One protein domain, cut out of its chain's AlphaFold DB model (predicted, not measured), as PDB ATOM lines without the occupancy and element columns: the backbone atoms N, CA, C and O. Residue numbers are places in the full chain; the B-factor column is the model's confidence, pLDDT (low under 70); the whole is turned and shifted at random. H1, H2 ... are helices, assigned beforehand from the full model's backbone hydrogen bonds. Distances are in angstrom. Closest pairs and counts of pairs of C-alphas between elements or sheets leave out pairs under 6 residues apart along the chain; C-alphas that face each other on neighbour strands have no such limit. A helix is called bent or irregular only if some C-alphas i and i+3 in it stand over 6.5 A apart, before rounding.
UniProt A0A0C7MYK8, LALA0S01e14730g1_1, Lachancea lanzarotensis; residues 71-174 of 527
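AT A GLANCE: This is residues 71 to 174 of the 527 residues of the protein "LALA0S01e14730g1_1" of Lachancea lanzarotensis (UniProt A0A0C7MYK8). One long helix, H1, runs along most of the domain's length, with the shorter H4 side by side with part of it, and H2 crosses H4 steeply on the side away from H1. Long links fill much of the rest; the very short H3 is held between two of them, near the same end of the domain as the start of H1, and residues 142 to 148 stick out there. The printed part has 104 residues with four named helices, in the order H1, H2, H3, H4, and no named strand; the class is all helix. It is compact, with a radius of gyration of the C-alphas of 14.8 A, and spans 43 by 32 by 20 A.

IN THESE COORDINATES: H1 is residues 71 to 95, 35.9 A from its first C-alpha at (28.540, 15.160, -40.909) to its last at (-0.441, -2.795, -29.736). H2 is residues 109 to 121, 19.6 A long; it is neither bent nor irregular, but only just: C-alphas 114 and 117 are 6.1 A apart. H3 is residues 139 to 142, 5.4 A long. H4 is residues 157 to 169, 19.3 A long, and ends at C-alpha 169 at (-6.881, 12.712, -37.848).

HOW THE PARTS SIT: H1 touches H4 with residues 78 to 89 alone; their closest C-alphas, those of Phe 82 and Val 157, are 6.0 A apart. The two run the same way at a shallow tilt of 20 degrees. H4 touches H2 with residues 159 to 163 alone; their closest C-alphas, those of Val 112 and Asp 163, are 6.2 A apart. These two run the same way at a steep tilt of 67 degrees, only just short of about perpendicular. H1 and H2 are apart, and H3 is apart from H1, from H2 and from H4. Of the O i to N i+4 pairs, 19 of 21 are within hydrogen-bond range in H1, 7 of 9 in H2 and 8 of 9 in H4. H3 is too short for such a pair, and its one O i to N i+3 pair is not within range.

THE WHOLE: The C-alphas farthest apart, those of Gly 97 and Asn 145, are 46.7 A apart, and the first and last printed C-alphas, those of Arg 71 and Leu 174, are 36.6 A apart. The printed part has no cut. The links from H1 to H2, from H2 to H3 and from H3 to H4 are long, with 13, 17 and 14 residues. Residues 142 to 148, of which 142 belongs to H3, stand free. The mean pLDDT of the printed part is 86.0, and it is under 70 at residues 96 to 99, residues 125 to 127 and residue 129 of the model.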
ATOM      1  N   ARG A  71      29.427  15.506 -39.784       87.69
ATOM      2  CA  ARG A  71      28.540  15.160 -40.909       87.69
ATOM      3  C   ARG A  71      28.068  13.707 -40.831       87.69
ATOM      4  O   ARG A  71      26.886  13.467 -41.065       87.69
ATOM      5  N   ALA A  72      28.952  12.774 -40.483       90.25
ATOM      6  CA  ALA A  72      28.607  11.368 -40.293       90.25
ATOM      7  C   ALA A  72      27.600  11.183 -39.146       90.25
ATOM      8  O   ALA A  72      26.605  10.489 -39.327       90.25
ATOM      9  N   ASP A  73      27.779  11.878 -38.023       90.06
ATOM     10  CA  ASP A  73      26.861  11.823 -36.881       90.06
ATOM     11  C   ASP A  73      25.482  12.404 -37.212       90.06
ATOM     12  O   ASP A  73      24.458  11.860 -36.792       90.06
ATOM     13  N   ARG A  74      25.415  13.457 -38.038       91.00
ATOM     14  CA  ARG A  74      24.133  13.965 -38.558       91.00
ATOM     15  C   ARG A  74      23.430  12.944 -39.444       91.00
ATOM     16  O   ARG A  74      22.229  12.747 -39.292       91.00
ATOM     17  N   VAL A  75      24.164  12.294 -40.351       92.62
ATOM     18  CA  VAL A  75      23.620  11.219 -41.199       92.62
ATOM     19  C   VAL A  75      23.135  10.060 -40.329       92.62
ATOM     20  O   VAL A  75      22.013   9.593 -40.509       92.62
ATOM     21  N   ARG A  76      23.932   9.647 -39.338       93.44
ATOM     22  CA  ARG A  76      23.577   8.597 -38.377       93.44
ATOM     23  C   ARG A  76      22.297   8.943 -37.622       93.44
ATOM     24  O   ARG A  76      21.393   8.120 -37.580       93.44
ATOM     25  N   SER A  77      22.198  10.158 -37.087       91.44
ATOM     26  CA  SER A  77      21.017  10.632 -36.353       91.44
ATOM     27  C   SER A  77      19.773  10.673 -37.243       91.44
ATOM     28  O   SER A  77      18.699  10.256 -36.821       91.44
ATOM     29  N   TYR A  78      19.919  11.119 -38.494       93.06
ATOM     30  CA  TYR A  78      18.828  11.154 -39.469       93.06
ATOM     31  C   TYR A  78      18.320   9.748 -39.816       93.06
ATOM     32  O   TYR A  78      17.115   9.509 -39.801       93.06
ATOM     33  N   ILE A  79      19.231   8.803 -40.078       94.00
ATOM     34  CA  ILE A  79      18.892   7.400 -40.354       94.00
ATOM     35  C   ILE A  79      18.244   6.749 -39.128       94.00
ATOM     36  O   ILE A  79      17.227   6.073 -39.258       94.00
ATOM     37  N   HIS A  80      18.801   6.981 -37.939       94.62
ATOM     38  CA  HIS A  80      18.261   6.448 -36.693       94.62
ATOM     39  C   HIS A  80      16.834   6.945 -36.449       94.62
ATOM     40  O   HIS A  80      15.940   6.151 -36.182       94.62
ATOM     41  N   PHE A  81      16.596   8.248 -36.615       94.00
ATOM     42  CA  PHE A  81      15.259   8.817 -36.480       94.00
ATOM     43  C   PHE A  81      14.291   8.273 -37.542       94.00
ATOM     44  O   PHE A  81      13.142   7.971 -37.235       94.00
ATOM     45  N   PHE A  82      14.750   8.067 -38.780       92.44
ATOM     46  CA  PHE A  82      13.930   7.450 -39.823       92.44
ATOM     47  C   PHE A  82      13.475   6.027 -39.465       92.44
ATOM     48  O   PHE A  82      12.298   5.709 -39.670       92.44
ATOM     49  N   TYR A  83      14.385   5.195 -38.942       94.56
ATOM     50  CA  TYR A  83      14.074   3.831 -38.504       94.56
ATOM     51  C   TYR A  83      13.199   3.812 -37.257       94.56
ATOM     52  O   TYR A  83      12.251   3.038 -37.221       94.56
ATOM     53  N   HIS A  84      13.430   4.714 -36.308       94.31
ATOM     54  CA  HIS A  84      12.556   4.866 -35.148       94.31
ATOM     55  C   HIS A  84      11.107   5.162 -35.568       94.31
ATOM     56  O   HIS A  84      10.188   4.474 -35.144       94.31
ATOM     57  N   LEU A  85      10.902   6.077 -36.526       91.62
ATOM     58  CA  LEU A  85       9.574   6.330 -37.100       91.62
ATOM     59  C   LEU A  85       9.005   5.133 -37.888       91.62
ATOM     60  O   LEU A  85       7.823   5.122 -38.210       91.62
ATOM     61  N   MET A  86       9.834   4.194 -38.364       91.44
ATOM     62  CA  MET A  86       9.328   2.952 -38.976       91.44
ATOM     63  C   MET A  86       8.860   1.978 -37.904       91.44
ATOM     64  O   MET A  86       7.805   1.379 -38.065       91.44
ATOM     65  N   GLU A  87       9.647   1.830 -36.845       92.56
ATOM     66  CA  GLU A  87       9.352   0.960 -35.713       92.56
ATOM     67  C   GLU A  87       8.072   1.407 -35.005       92.56
ATOM     68  O   GLU A  87       7.156   0.607 -34.872       92.56
ATOM     69  N   GLU A  88       7.925   2.703 -34.723       90.25
ATOM     70  CA  GLU A  88       6.707   3.281 -34.141       90.25
ATOM     71  C   GLU A  88       5.455   3.012 -35.007       90.25
ATOM     72  O   GLU A  88       4.393   2.651 -34.498       90.25
ATOM     73  N   GLU A  89       5.564   3.122 -36.340       87.88
ATOM     74  CA  GLU A  89       4.455   2.826 -37.266       87.88
ATOM     75  C   GLU A  89       4.095   1.327 -37.278       87.88
ATOM     76  O   GLU A  89       2.935   0.984 -37.499       87.88
ATOM     77  N   VAL A  90       5.058   0.434 -37.024       88.69
ATOM     78  CA  VAL A  90       4.840  -1.022 -36.937       88.69
ATOM     79  C   VAL A  90       4.267  -1.414 -35.572       88.69
ATOM     80  O   VAL A  90       3.292  -2.163 -35.502       88.69
ATOM     81  N   GLU A  91       4.826  -0.883 -34.487       89.12
ATOM     82  CA  GLU A  91       4.400  -1.157 -33.110       89.12
ATOM     83  C   GLU A  91       2.993  -0.627 -32.823       89.12
ATOM     84  O   GLU A  91       2.178  -1.329 -32.214       89.12
ATOM     85  N   SER A  92       2.666   0.570 -33.321       84.12
ATOM     86  CA  SER A  92       1.320   1.143 -33.194       84.12
ATOM     87  C   SER A  92       0.241   0.248 -33.812       84.12
ATOM     88  O   SER A  92      -0.855   0.154 -33.264       84.12
ATOM     89  N   GLY A  93       0.547  -0.489 -34.885       80.69
ATOM     90  CA  GLY A  93      -0.394  -1.455 -35.462       80.69
ATOM     91  C   GLY A  93      -0.559  -2.749 -34.660       80.69
ATOM     92  O   GLY A  93      -1.624  -3.366 -34.718       80.69
ATOM     93  N   ASN A  94       0.460  -3.158 -33.900       80.88
ATOM     94  CA  ASN A  94       0.436  -4.398 -33.115       80.88
ATOM     95  C   ASN A  94      -0.218  -4.227 -31.735       80.88
ATOM     96  O   ASN A  94      -0.765  -5.188 -31.196       80.88
ATOM     97  N   SER A  95      -0.155  -3.024 -31.160       74.19
ATOM     98  CA  SER A  95      -0.441  -2.795 -29.736       74.19
ATOM     99  C   SER A  95      -1.926  -2.887 -29.364       74.19
ATOM    100  O   SER A  95      -2.263  -3.217 -28.230       74.19
ATOM    101  N   THR A  96      -2.836  -2.631 -30.303       59.09
ATOM    102  CA  THR A  96      -4.278  -2.573 -30.020       59.09
ATOM    103  C   THR A  96      -5.074  -3.080 -31.209       59.09
ATOM    104  O   THR A  96      -5.654  -2.264 -31.915       59.09
ATOM    105  N   GLY A  97      -5.062  -4.401 -31.459       63.28
ATOM    106  CA  GLY A  97      -5.964  -5.096 -32.395       63.28
ATOM    107  C   GLY A  97      -6.461  -4.215 -33.542       63.28
ATOM    108  O   GLY A  97      -7.656  -3.925 -33.586       63.28
ATOM    109  N   GLY A  98      -5.519  -3.697 -34.349       60.09
ATOM    110  CA  GLY A  98      -5.703  -2.473 -35.133       60.09
ATOM    111  C   GLY A  98      -7.061  -2.421 -35.815       60.09
ATOM    112  O   GLY A  98      -7.416  -3.323 -36.580       60.09
ATOM    113  N   VAL A  99      -7.817  -1.354 -35.544       65.56
ATOM    114  CA  VAL A  99      -9.185  -1.156 -36.054       65.56
ATOM    115  C   VAL A  99      -9.209  -1.256 -37.586       65.56
ATOM    116  O   VAL A  99     -10.220  -1.635 -38.183       65.56
ATOM    117  N   TYR A 100      -8.072  -0.975 -38.239       74.75
ATOM    118  CA  TYR A 100      -7.940  -0.945 -39.689       74.75
ATOM    119  C   TYR A 100      -6.748  -1.761 -40.205       74.75
ATOM    120  O   TYR A 100      -5.684  -1.230 -40.539       74.75
ATOM    121  N   GLN A 101      -6.968  -3.070 -40.363       73.94
ATOM    122  CA  GLN A 101      -5.994  -4.000 -40.939       73.94
ATOM    123  C   GLN A 101      -5.454  -3.500 -42.298       73.94
ATOM    124  O   GLN A 101      -6.206  -3.249 -43.246       73.94
ATOM    125  N   GLY A 102      -4.129  -3.347 -42.391       75.06
ATOM    126  CA  GLY A 102      -3.415  -2.924 -43.602       75.06
ATOM    127  C   GLY A 102      -3.279  -1.409 -43.808       75.06
ATOM    128  O   GLY A 102      -2.655  -1.002 -44.791       75.06
ATOM    129  N   VAL A 103      -3.841  -0.580 -42.918       78.44
ATOM    130  CA  VAL A 103      -3.571   0.874 -42.860       78.44
ATOM    131  C   VAL A 103      -2.563   1.189 -41.767       78.44
ATOM    132  O   VAL A 103      -1.619   1.939 -42.003       78.44
ATOM    133  N   GLU A 104      -2.792   0.619 -40.591       81.19
ATOM    134  CA  GLU A 104      -1.948   0.740 -39.406       81.19
ATOM    135  C   GLU A 104      -0.964  -0.438 -39.363       81.19
ATOM    136  O   GLU A 104      -1.252  -1.509 -39.909       81.19
ATOM    137  N   GLY A 105       0.217  -0.249 -38.770       82.56
ATOM    138  CA  GLY A 105       1.208  -1.324 -38.626       82.56
ATOM    139  C   GLY A 105       2.078  -1.602 -39.851       82.56
ATOM    140  O   GLY A 105       2.949  -2.466 -39.794       82.56
ATOM    141  N   VAL A 106       1.852  -0.919 -40.980       84.69
ATOM    142  CA  VAL A 106       2.582  -1.177 -42.230       84.69
ATOM    143  C   VAL A 106       3.235   0.095 -42.742       84.69
ATOM    144  O   VAL A 106       2.562   1.006 -43.226       84.69
ATOM    145  N   TYR A 107       4.568   0.112 -42.735       84.75
ATOM    146  CA  TYR A 107       5.346   1.187 -43.345       84.75
ATOM    147  C   TYR A 107       5.032   1.308 -44.847       84.75
ATOM    148  O   TYR A 107       5.381   0.441 -45.653       84.75
ATOM    149  N   ASN A 108       4.371   2.404 -45.239       89.06
ATOM    150  CA  ASN A 108       3.963   2.646 -46.625       89.06
ATOM    151  C   ASN A 108       4.337   4.062 -47.108       89.06
ATOM    152  O   ASN A 108       3.521   4.990 -47.028       89.06
ATOM    153  N   PRO A 109       5.537   4.259 -47.685       89.62
ATOM    154  CA  PRO A 109       5.967   5.569 -48.180       89.62
ATOM    155  C   PRO A 109       5.129   6.060 -49.369       89.62
ATOM    156  O   PRO A 109       4.933   7.263 -49.546       89.62
ATOM    157  N   LEU A 110       4.555   5.148 -50.165       91.56
ATOM    158  CA  LEU A 110       3.658   5.522 -51.262       91.56
ATOM    159  C   LEU A 110       2.378   6.172 -50.740       91.56
ATOM    160  O   LEU A 110       1.791   7.011 -51.426       91.56
ATOM    161  N   GLN A 111       1.947   5.802 -49.534       91.31
ATOM    162  CA  GLN A 111       0.792   6.422 -48.909       91.31
ATOM    163  C   GLN A 111       1.071   7.880 -48.545       91.31
ATOM    164  O   GLN A 111       0.246   8.731 -48.873       91.31
ATOM    165  N   VAL A 112       2.261   8.192 -48.016       92.50
ATOM    166  CA  VAL A 112       2.705   9.579 -47.771       92.50
ATOM    167  C   VAL A 112       2.614  10.405 -49.061       92.50
ATOM    168  O   VAL A 112       1.998  11.472 -49.098       92.50
ATOM    169  N   ILE A 113       3.124   9.860 -50.172       93.56
ATOM    170  CA  ILE A 113       3.087  10.522 -51.487       93.56
ATOM    171  C   ILE A 113       1.645  10.747 -51.968       93.56
ATOM    172  O   ILE A 113       1.320  11.822 -52.486       93.56
ATOM    173  N   ARG A 114       0.747   9.765 -51.801       91.69
ATOM    174  CA  ARG A 114      -0.680   9.917 -52.147       91.69
ATOM    175  C   ARG A 114      -1.351  10.989 -51.285       91.69
ATOM    176  O   ARG A 114      -2.132  11.789 -51.817       91.69
ATOM    177  N   ASN A 115      -1.011  11.043 -49.999       91.75
ATOM    178  CA  ASN A 115      -1.566  11.986 -49.032       91.75
ATOM    179  C   ASN A 115      -1.204  13.439 -49.359       91.75
ATOM    180  O   ASN A 115      -2.026  14.318 -49.115       91.75
ATOM    181  N   ARG A 116      -0.076  13.721 -50.031       91.88
ATOM    182  CA  ARG A 116       0.277  15.083 -50.503       91.88
ATOM    183  C   ARG A 116      -0.859  15.773 -51.253       91.88
ATOM    184  O   ARG A 116      -1.129  16.954 -51.043       91.88
ATOM    185  N   LYS A 117      -1.555  15.040 -52.133       90.81
ATOM    186  CA  LYS A 117      -2.689  15.583 -52.900       90.81
ATOM    187  C   LYS A 117      -3.909  15.843 -52.016       90.81
ATOM    188  O   LYS A 117      -4.657  16.771 -52.309       90.81
ATOM    189  N   ALA A 118      -4.131  15.024 -50.989       91.31
ATOM    190  CA  ALA A 118      -5.213  15.222 -50.026       91.31
ATOM    191  C   ALA A 118      -4.918  16.426 -49.117       91.31
ATOM    192  O   ALA A 118      -5.721  17.356 -49.080       91.31
ATOM    193  N   LYS A 119      -3.716  16.483 -48.530       90.94
ATOM    194  CA  LYS A 119      -3.220  17.606 -47.716       90.94
ATOM    195  C   LYS A 119      -3.296  18.939 -48.464       90.94
ATOM    196  O   LYS A 119      -3.867  19.901 -47.962       90.94
ATOM    197  N   LYS A 120      -2.839  18.972 -49.727       90.81
ATOM    198  CA  LYS A 120      -2.908  20.178 -50.576       90.81
ATOM    199  C   LYS A 120      -4.341  20.677 -50.800       90.81
ATOM    200  O   LYS A 120      -4.538  21.879 -50.929       90.81
ATOM    201  N   LYS A 121      -5.334  19.782 -50.861       90.75
ATOM    202  CA  LYS A 121      -6.750  20.162 -51.019       90.75
ATOM    203  C   LYS A 121      -7.351  20.744 -49.745       90.75
ATOM    204  O   LYS A 121      -8.216  21.600 -49.838       90.75
ATOM    205  N   GLN A 122      -6.908  20.272 -48.586       86.50
ATOM    206  CA  GLN A 122      -7.405  20.732 -47.289       86.50
ATOM    207  C   GLN A 122      -6.719  22.016 -46.804       86.50
ATOM    208  O   GLN A 122      -6.987  22.450 -45.690       86.50
ATOM    209  N   HIS A 123      -5.803  22.593 -47.593       80.12
ATOM    210  CA  HIS A 123      -4.962  23.728 -47.195       80.12
ATOM    211  C   HIS A 123      -4.238  23.536 -45.849       80.12
ATOM    212  O   HIS A 123      -3.732  24.502 -45.284       80.12
ATOM    213  N   HIS A 124      -4.122  22.294 -45.368       74.56
ATOM    214  CA  HIS A 124      -3.242  21.955 -44.264       74.56
ATOM    215  C   HIS A 124      -1.818  22.109 -44.789       74.56
ATOM    216  O   HIS A 124      -1.301  21.246 -45.508       74.56
ATOM    217  N   GLN A 125      -1.205  23.255 -44.491       65.81
ATOM    218  CA  GLN A 125       0.238  23.389 -44.612       65.81
ATOM    219  C   GLN A 125       0.845  22.259 -43.789       65.81
ATOM    220  O   GLN A 125       0.465  22.063 -42.635       65.81
ATOM    221  N   LEU A 126       1.738  21.480 -44.407       63.16
ATOM    222  CA  LEU A 126       2.553  20.515 -43.687       63.16
ATOM    223  C   LEU A 126       3.395  21.314 -42.695       63.16
ATOM    224  O   LEU A 126       4.466  21.815 -43.034       63.16
ATOM    225  N   ARG A 127       2.874  21.505 -41.485       64.31
ATOM    226  CA  ARG A 127       3.674  21.983 -40.377       64.31
ATOM    227  C   ARG A 127       4.542  20.795 -40.007       64.31
ATOM    228  O   ARG A 127       4.090  19.882 -39.330       64.31
ATOM    229  N   ASN A 128       5.743  20.762 -40.569       70.75
ATOM    230  CA  ASN A 128       6.739  19.771 -40.204       70.75
ATOM    231  C   ASN A 128       7.039  19.985 -38.717       70.75
ATOM    232  O   ASN A 128       7.709  20.951 -38.359       70.75
ATOM    233  N   GLU A 129       6.484  19.128 -37.860       68.50
ATOM    234  CA  GLU A 129       6.648  19.209 -36.402       68.50
ATOM    235  C   GLU A 129       8.125  19.081 -36.012       68.50
ATOM    236  O   GLU A 129       8.588  19.718 -35.071       68.50
ATOM    237  N   VAL A 130       8.887  18.331 -36.814       76.75
ATOM    238  CA  VAL A 130      10.326  18.139 -36.652       76.75
ATOM    239  C   VAL A 130      11.041  18.688 -37.884       76.75
ATOM    240  O   VAL A 130      11.159  18.023 -38.914       76.75
ATOM    241  N   ALA A 131      11.518  19.928 -37.790       74.44
ATOM    242  CA  ALA A 131      12.393  20.521 -38.792       74.44
ATOM    243  C   ALA A 131      13.857  20.348 -38.366       74.44
ATOM    244  O   ALA A 131      14.313  20.938 -37.387       74.44
ATOM    245  N   PHE A 132      14.627  19.566 -39.124       80.19
ATOM    246  CA  PHE A 132      16.076  19.550 -38.960       80.19
ATOM    247  C   PHE A 132      16.638  20.908 -39.398       80.19
ATOM    248  O   PHE A 132      16.602  21.236 -40.581       80.19
ATOM    249  N   LEU A 133      17.199  21.681 -38.460       77.56
ATOM    250  CA  LEU A 133      17.845  22.977 -38.738       77.56
ATOM    251  C   LEU A 133      18.884  22.886 -39.869       77.56
ATOM    252  O   LEU A 133      19.046  23.816 -40.656       77.56
ATOM    253  N   LYS A 134      19.601  21.757 -39.939       84.81
ATOM    254  CA  LYS A 134      20.558  21.429 -41.001       84.81
ATOM    255  C   LYS A 134      20.425  19.942 -41.345       84.81
ATOM    256  O   LYS A 134      21.095  19.135 -40.694       84.81
ATOM    257  N   PRO A 135      19.571  19.562 -42.316       84.38
ATOM    258  CA  PRO A 135      19.495  18.172 -42.746       84.38
ATOM    259  C   PRO A 135      20.866  17.713 -43.273       84.38
ATOM    260  O   PRO A 135      21.655  18.548 -43.739       84.38
ATOM    261  N   PRO A 136      21.189  16.411 -43.168       90.25
ATOM    262  CA  PRO A 136      22.397  15.871 -43.780       90.25
ATOM    263  C   PRO A 136      22.377  16.082 -45.297       90.25
ATOM    264  O   PRO A 136      21.352  16.452 -45.869       90.25
ATOM    265  N   ILE A 137      23.517  15.825 -45.944       86.50
ATOM    266  CA  ILE A 137      23.581  15.882 -47.402       86.50
ATOM    267  C   ILE A 137      22.646  14.806 -47.958       86.50
ATOM    268  O   ILE A 137      22.880  13.612 -47.764       86.50
ATOM    269  N   LEU A 138      21.573  15.232 -48.615       87.94
ATOM    270  CA  LEU A 138      20.580  14.349 -49.213       87.94
ATOM    271  C   LEU A 138      20.915  14.216 -50.686       87.94
ATOM    272  O   LEU A 138      20.729  15.163 -51.447       87.94
ATOM    273  N   ALA A 139      21.364  13.032 -51.097       85.38
ATOM    274  CA  ALA A 139      21.881  12.819 -52.444       85.38
ATOM    275  C   ALA A 139      20.923  13.300 -53.548       85.38
ATOM    276  O   ALA A 139      21.341  13.945 -54.503       85.38
ATOM    277  N   ILE A 140      19.620  13.060 -53.378       86.62
ATOM    278  CA  ILE A 140      18.596  13.462 -54.349       86.62
ATOM    279  C   ILE A 140      18.417  14.979 -54.467       86.62
ATOM    280  O   ILE A 140      18.048  15.461 -55.533       86.62
ATOM    281  N   ARG A 141      18.664  15.732 -53.392       86.62
ATOM    282  CA  ARG A 141      18.505  17.190 -53.375       86.62
ATOM    283  C   ARG A 141      19.808  17.886 -53.733       86.62
ATOM    284  O   ARG A 141      19.807  18.793 -54.553       86.62
ATOM    285  N   ASP A 142      20.904  17.431 -53.138       88.00
ATOM    286  CA  ASP A 142      22.175  18.146 -53.162       88.00
ATOM    287  C   ASP A 142      23.044  17.767 -54.370       88.00
ATOM    288  O   ASP A 142      23.863  18.575 -54.795       88.00
ATOM    289  N   PHE A 143      22.841  16.585 -54.971       89.81
ATOM    290  CA  PHE A 143      23.475  16.213 -56.249       89.81
ATOM    291  C   PHE A 143      22.549  16.386 -57.460       89.81
ATOM    292  O   PHE A 143      22.926  16.040 -58.578       89.81
ATOM    293  N   SER A 144      21.336  16.909 -57.272       90.38
ATOM    294  CA  SER A 144      20.468  17.251 -58.398       90.38
ATOM    295  C   SER A 144      20.869  18.597 -58.991       90.38
ATOM    296  O   SER A 144      21.073  19.570 -58.270       90.38
ATOM    297  N   ASN A 145      20.849  18.692 -60.322       92.44
ATOM    298  CA  ASN A 145      21.013  19.958 -61.047       92.44
ATOM    299  C   ASN A 145      19.912  20.986 -60.715       92.44
ATOM    300  O   ASN A 145      20.024  22.153 -61.077       92.44
ATOM    301  N   GLN A 146      18.820  20.557 -60.072       92.19
ATOM    302  CA  GLN A 146      17.692  21.396 -59.670       92.19
ATOM    303  C   GLN A 146      17.360  21.134 -58.188       92.19
ATOM    304  O   GLN A 146      16.442  20.357 -57.910       92.19
ATOM    305  N   PRO A 147      18.084  21.749 -57.232       84.94
ATOM    306  CA  PRO A 147      17.914  21.478 -55.800       84.94
ATOM    307  C   PRO A 147      16.559  21.948 -55.249       84.94
ATOM    308  O   PRO A 147      16.033  21.361 -54.307       84.94
ATOM    309  N   GLU A 148      15.960  22.974 -55.859       86.44
ATOM    310  CA  GLU A 148      14.649  23.516 -55.467       86.44
ATOM    311  C   GLU A 148      13.465  22.757 -56.081       86.44
ATOM    312  O   GLU A 148      12.300  23.044 -55.793       86.44
ATOM    313  N   ARG A 149      13.728  21.785 -56.961       89.94
ATOM    314  CA  ARG A 149      12.650  21.032 -57.589       89.94
ATOM    315  C   ARG A 149      12.016  20.099 -56.567       89.94
ATOM    316  O   ARG A 149      12.672  19.264 -55.962       89.94
ATOM    317  N   ASN A 150      10.694  20.176 -56.455       86.38
ATOM    318  CA  ASN A 150       9.930  19.204 -55.685       86.38
ATOM    319  C   ASN A 150      10.070  17.816 -56.325       86.38
ATOM    320  O   ASN A 150       9.591  17.592 -57.441       86.38
ATOM    321  N   PHE A 151      10.701  16.881 -55.615       90.25
ATOM    322  CA  PHE A 151      10.836  15.492 -56.044       90.25
ATOM    323  C   PHE A 151       9.587  14.700 -55.621       90.25
ATOM    324  O   PHE A 151       9.417  14.392 -54.439       90.25
ATOM    325  N   PRO A 152       8.686  14.335 -56.554       88.50
ATOM    326  CA  PRO A 152       7.391  13.747 -56.203       88.50
ATOM    327  C   PRO A 152       7.499  12.358 -55.561       88.50
ATOM    328  O   PRO A 152       6.547  11.931 -54.912       88.50
ATOM    329  N   TRP A 153       8.640  11.684 -55.713       89.81
ATOM    330  CA  TRP A 153       8.905  10.338 -55.194       89.81
ATOM    331  C   TRP A 153       9.763  10.323 -53.929       89.81
ATOM    332  O   TRP A 153       9.822   9.308 -53.245       89.81
ATOM    333  N   PHE A 154      10.436  11.431 -53.619       91.88
ATOM    334  CA  PHE A 154      11.249  11.545 -52.415       91.88
ATOM    335  C   PHE A 154      10.352  11.908 -51.244       91.88
ATOM    336  O   PHE A 154       9.650  12.907 -51.350       91.88
ATOM    337  N   VAL A 155      10.388  11.139 -50.160       91.69
ATOM    338  CA  VAL A 155       9.687  11.440 -48.907       91.69
ATOM    339  C   VAL A 155      10.738  11.786 -47.865       91.69
ATOM    340  O   VAL A 155      11.577  10.945 -47.550       91.69
ATOM    341  N   ASP A 156      10.702  13.015 -47.353       91.12
ATOM    342  CA  ASP A 156      11.616  13.426 -46.291       91.12
ATOM    343  C   ASP A 156      11.162  12.872 -44.933       91.12
ATOM    344  O   ASP A 156       9.979  12.613 -44.705       91.12
ATOM    345  N   VAL A 157      12.102  12.737 -44.001       91.88
ATOM    346  CA  VAL A 157      11.837  12.304 -42.625       91.88
ATOM    347  C   VAL A 157      10.886  13.268 -41.912       91.88
ATOM    348  O   VAL A 157       9.978  12.826 -41.214       91.88
ATOM    349  N   SER A 158      11.045  14.575 -42.148       90.25
ATOM    350  CA  SER A 158      10.161  15.612 -41.597       90.25
ATOM    351  C   SER A 158       8.722  15.511 -42.119       90.25
ATOM    352  O   SER A 158       7.760  15.747 -41.393       90.25
ATOM    353  N   GLU A 159       8.561  15.117 -43.383       90.88
ATOM    354  CA  GLU A 159       7.253  14.881 -43.984       90.88
ATOM    355  C   GLU A 159       6.633  13.580 -43.476       90.88
ATOM    356  O   GLU A 159       5.418  13.521 -43.278       90.88
ATOM    357  N   LYS A 160       7.455  12.545 -43.270       91.00
ATOM    358  CA  LYS A 160       7.010  11.254 -42.745       91.00
ATOM    359  C   LYS A 160       6.422  11.402 -41.341       91.00
ATOM    360  O   LYS A 160       5.314  10.918 -41.127       91.00
ATOM    361  N   SER A 161       7.112  12.084 -40.424       91.06
ATOM    362  CA  SER A 161       6.608  12.282 -39.055       91.06
ATOM    363  C   SER A 161       5.267  13.024 -39.050       91.06
ATOM    364  O   SER A 161       4.301  12.551 -38.460       91.06
ATOM    365  N   GLY A 162       5.147  14.109 -39.823       90.31
ATOM    366  CA  GLY A 162       3.878  14.830 -39.970       90.31
ATOM    367  C   GLY A 162       2.794  14.061 -40.742       90.31
ATOM    368  O   GLY A 162       1.615  14.419 -40.690       90.31
ATOM    369  N   ASP A 163       3.143  13.023 -41.509       91.00
ATOM    370  CA  ASP A 163       2.155  12.166 -42.166       91.00
ATOM    371  C   ASP A 163       1.468  11.224 -41.191       91.00
ATOM    372  O   ASP A 163       0.253  11.090 -41.299       91.00
ATOM    373  N   LEU A 164       2.192  10.650 -40.230       87.56
ATOM    374  CA  LEU A 164       1.615   9.752 -39.229       87.56
ATOM    375  C   LEU A 164       0.492  10.449 -38.439       87.56
ATOM    376  O   LEU A 164      -0.656   9.998 -38.475       87.56
ATOM    377  N   SER A 165       0.776  11.622 -37.863       88.06
ATOM    378  CA  SER A 165      -0.207  12.453 -37.145       88.06
ATOM    379  C   SER A 165      -1.400  12.860 -38.021       88.06
ATOM    380  O   SER A 165      -2.558  12.844 -37.591       88.06
ATOM    381  N   TRP A 166      -1.145  13.186 -39.292       90.62
ATOM    382  CA  TRP A 166      -2.212  13.540 -40.228       90.62
ATOM    383  C   TRP A 166      -3.114  12.347 -40.561       90.62
ATOM    384  O   TRP A 166      -4.329  12.520 -40.650       90.62
ATOM    385  N   ARG A 167      -2.565  11.134 -40.727       89.50
ATOM    386  CA  ARG A 167      -3.368   9.931 -41.018       89.50
ATOM    387  C   ARG A 167      -4.333   9.608 -39.882       89.50
ATOM    388  O   ARG A 167      -5.479   9.282 -40.176       89.50
ATOM    389  N   MET A 168      -3.894   9.759 -38.631       85.56
ATOM    390  CA  MET A 168      -4.739   9.527 -37.453       85.56
ATOM    391  C   MET A 168      -5.967  10.451 -37.440       85.56
ATOM    392  O   MET A 168      -7.077  10.020 -37.148       85.56
ATOM    393  N   THR A 169      -5.797  11.714 -37.838       89.94
ATOM    394  CA  THR A 169      -6.881  12.712 -37.848       89.94
ATOM    395  C   THR A 169      -7.707  12.723 -39.139       89.94
ATOM    396  O   THR A 169      -8.846  13.178 -39.134       89.94
ATOM    397  N   ASN A 170      -7.166  12.217 -40.253       91.62
ATOM    398  CA  ASN A 170      -7.765  12.313 -41.593       91.62
ATOM    399  C   ASN A 170      -7.927  10.944 -42.275       91.62
ATOM    400  O   ASN A 170      -7.809  10.829 -43.503       91.62
ATOM    401  N   TRP A 171      -8.209   9.900 -41.497       89.19
ATOM    402  CA  TRP A 171      -8.345   8.525 -41.985       89.19
ATOM    403  C   TRP A 171      -9.350   8.410 -43.150       89.19
ATOM    404  O   TRP A 171      -9.069   7.746 -44.149       89.19
ATOM    405  N   GLU A 172     -10.458   9.162 -43.115       90.38
ATOM    406  CA  GLU A 172     -11.490   9.185 -44.169       90.38
ATOM    407  C   GLU A 172     -10.993   9.649 -45.558       90.38
ATOM    408  O   GLU A 172     -11.621   9.386 -46.596       90.38
ATOM    409  N   HIS A 173      -9.858  10.348 -45.605       92.19
ATOM    410  CA  HIS A 173      -9.257  10.859 -46.834       92.19
ATOM    411  C   HIS A 173      -8.185   9.940 -47.419       92.19
ATOM    412  O   HIS A 173      -7.740  10.176 -48.553       92.19
ATOM    413  N   LEU A 174      -7.807   8.880 -46.702       91.88
ATOM    414  CA  LEU A 174      -6.815   7.916 -47.158       91.88
ATOM    415  C   LEU A 174      -7.293   7.209 -48.422       91.88
ATOM    416  O   LEU A 174      -8.459   6.838 -48.566       91.88
TER     417      LEU A 174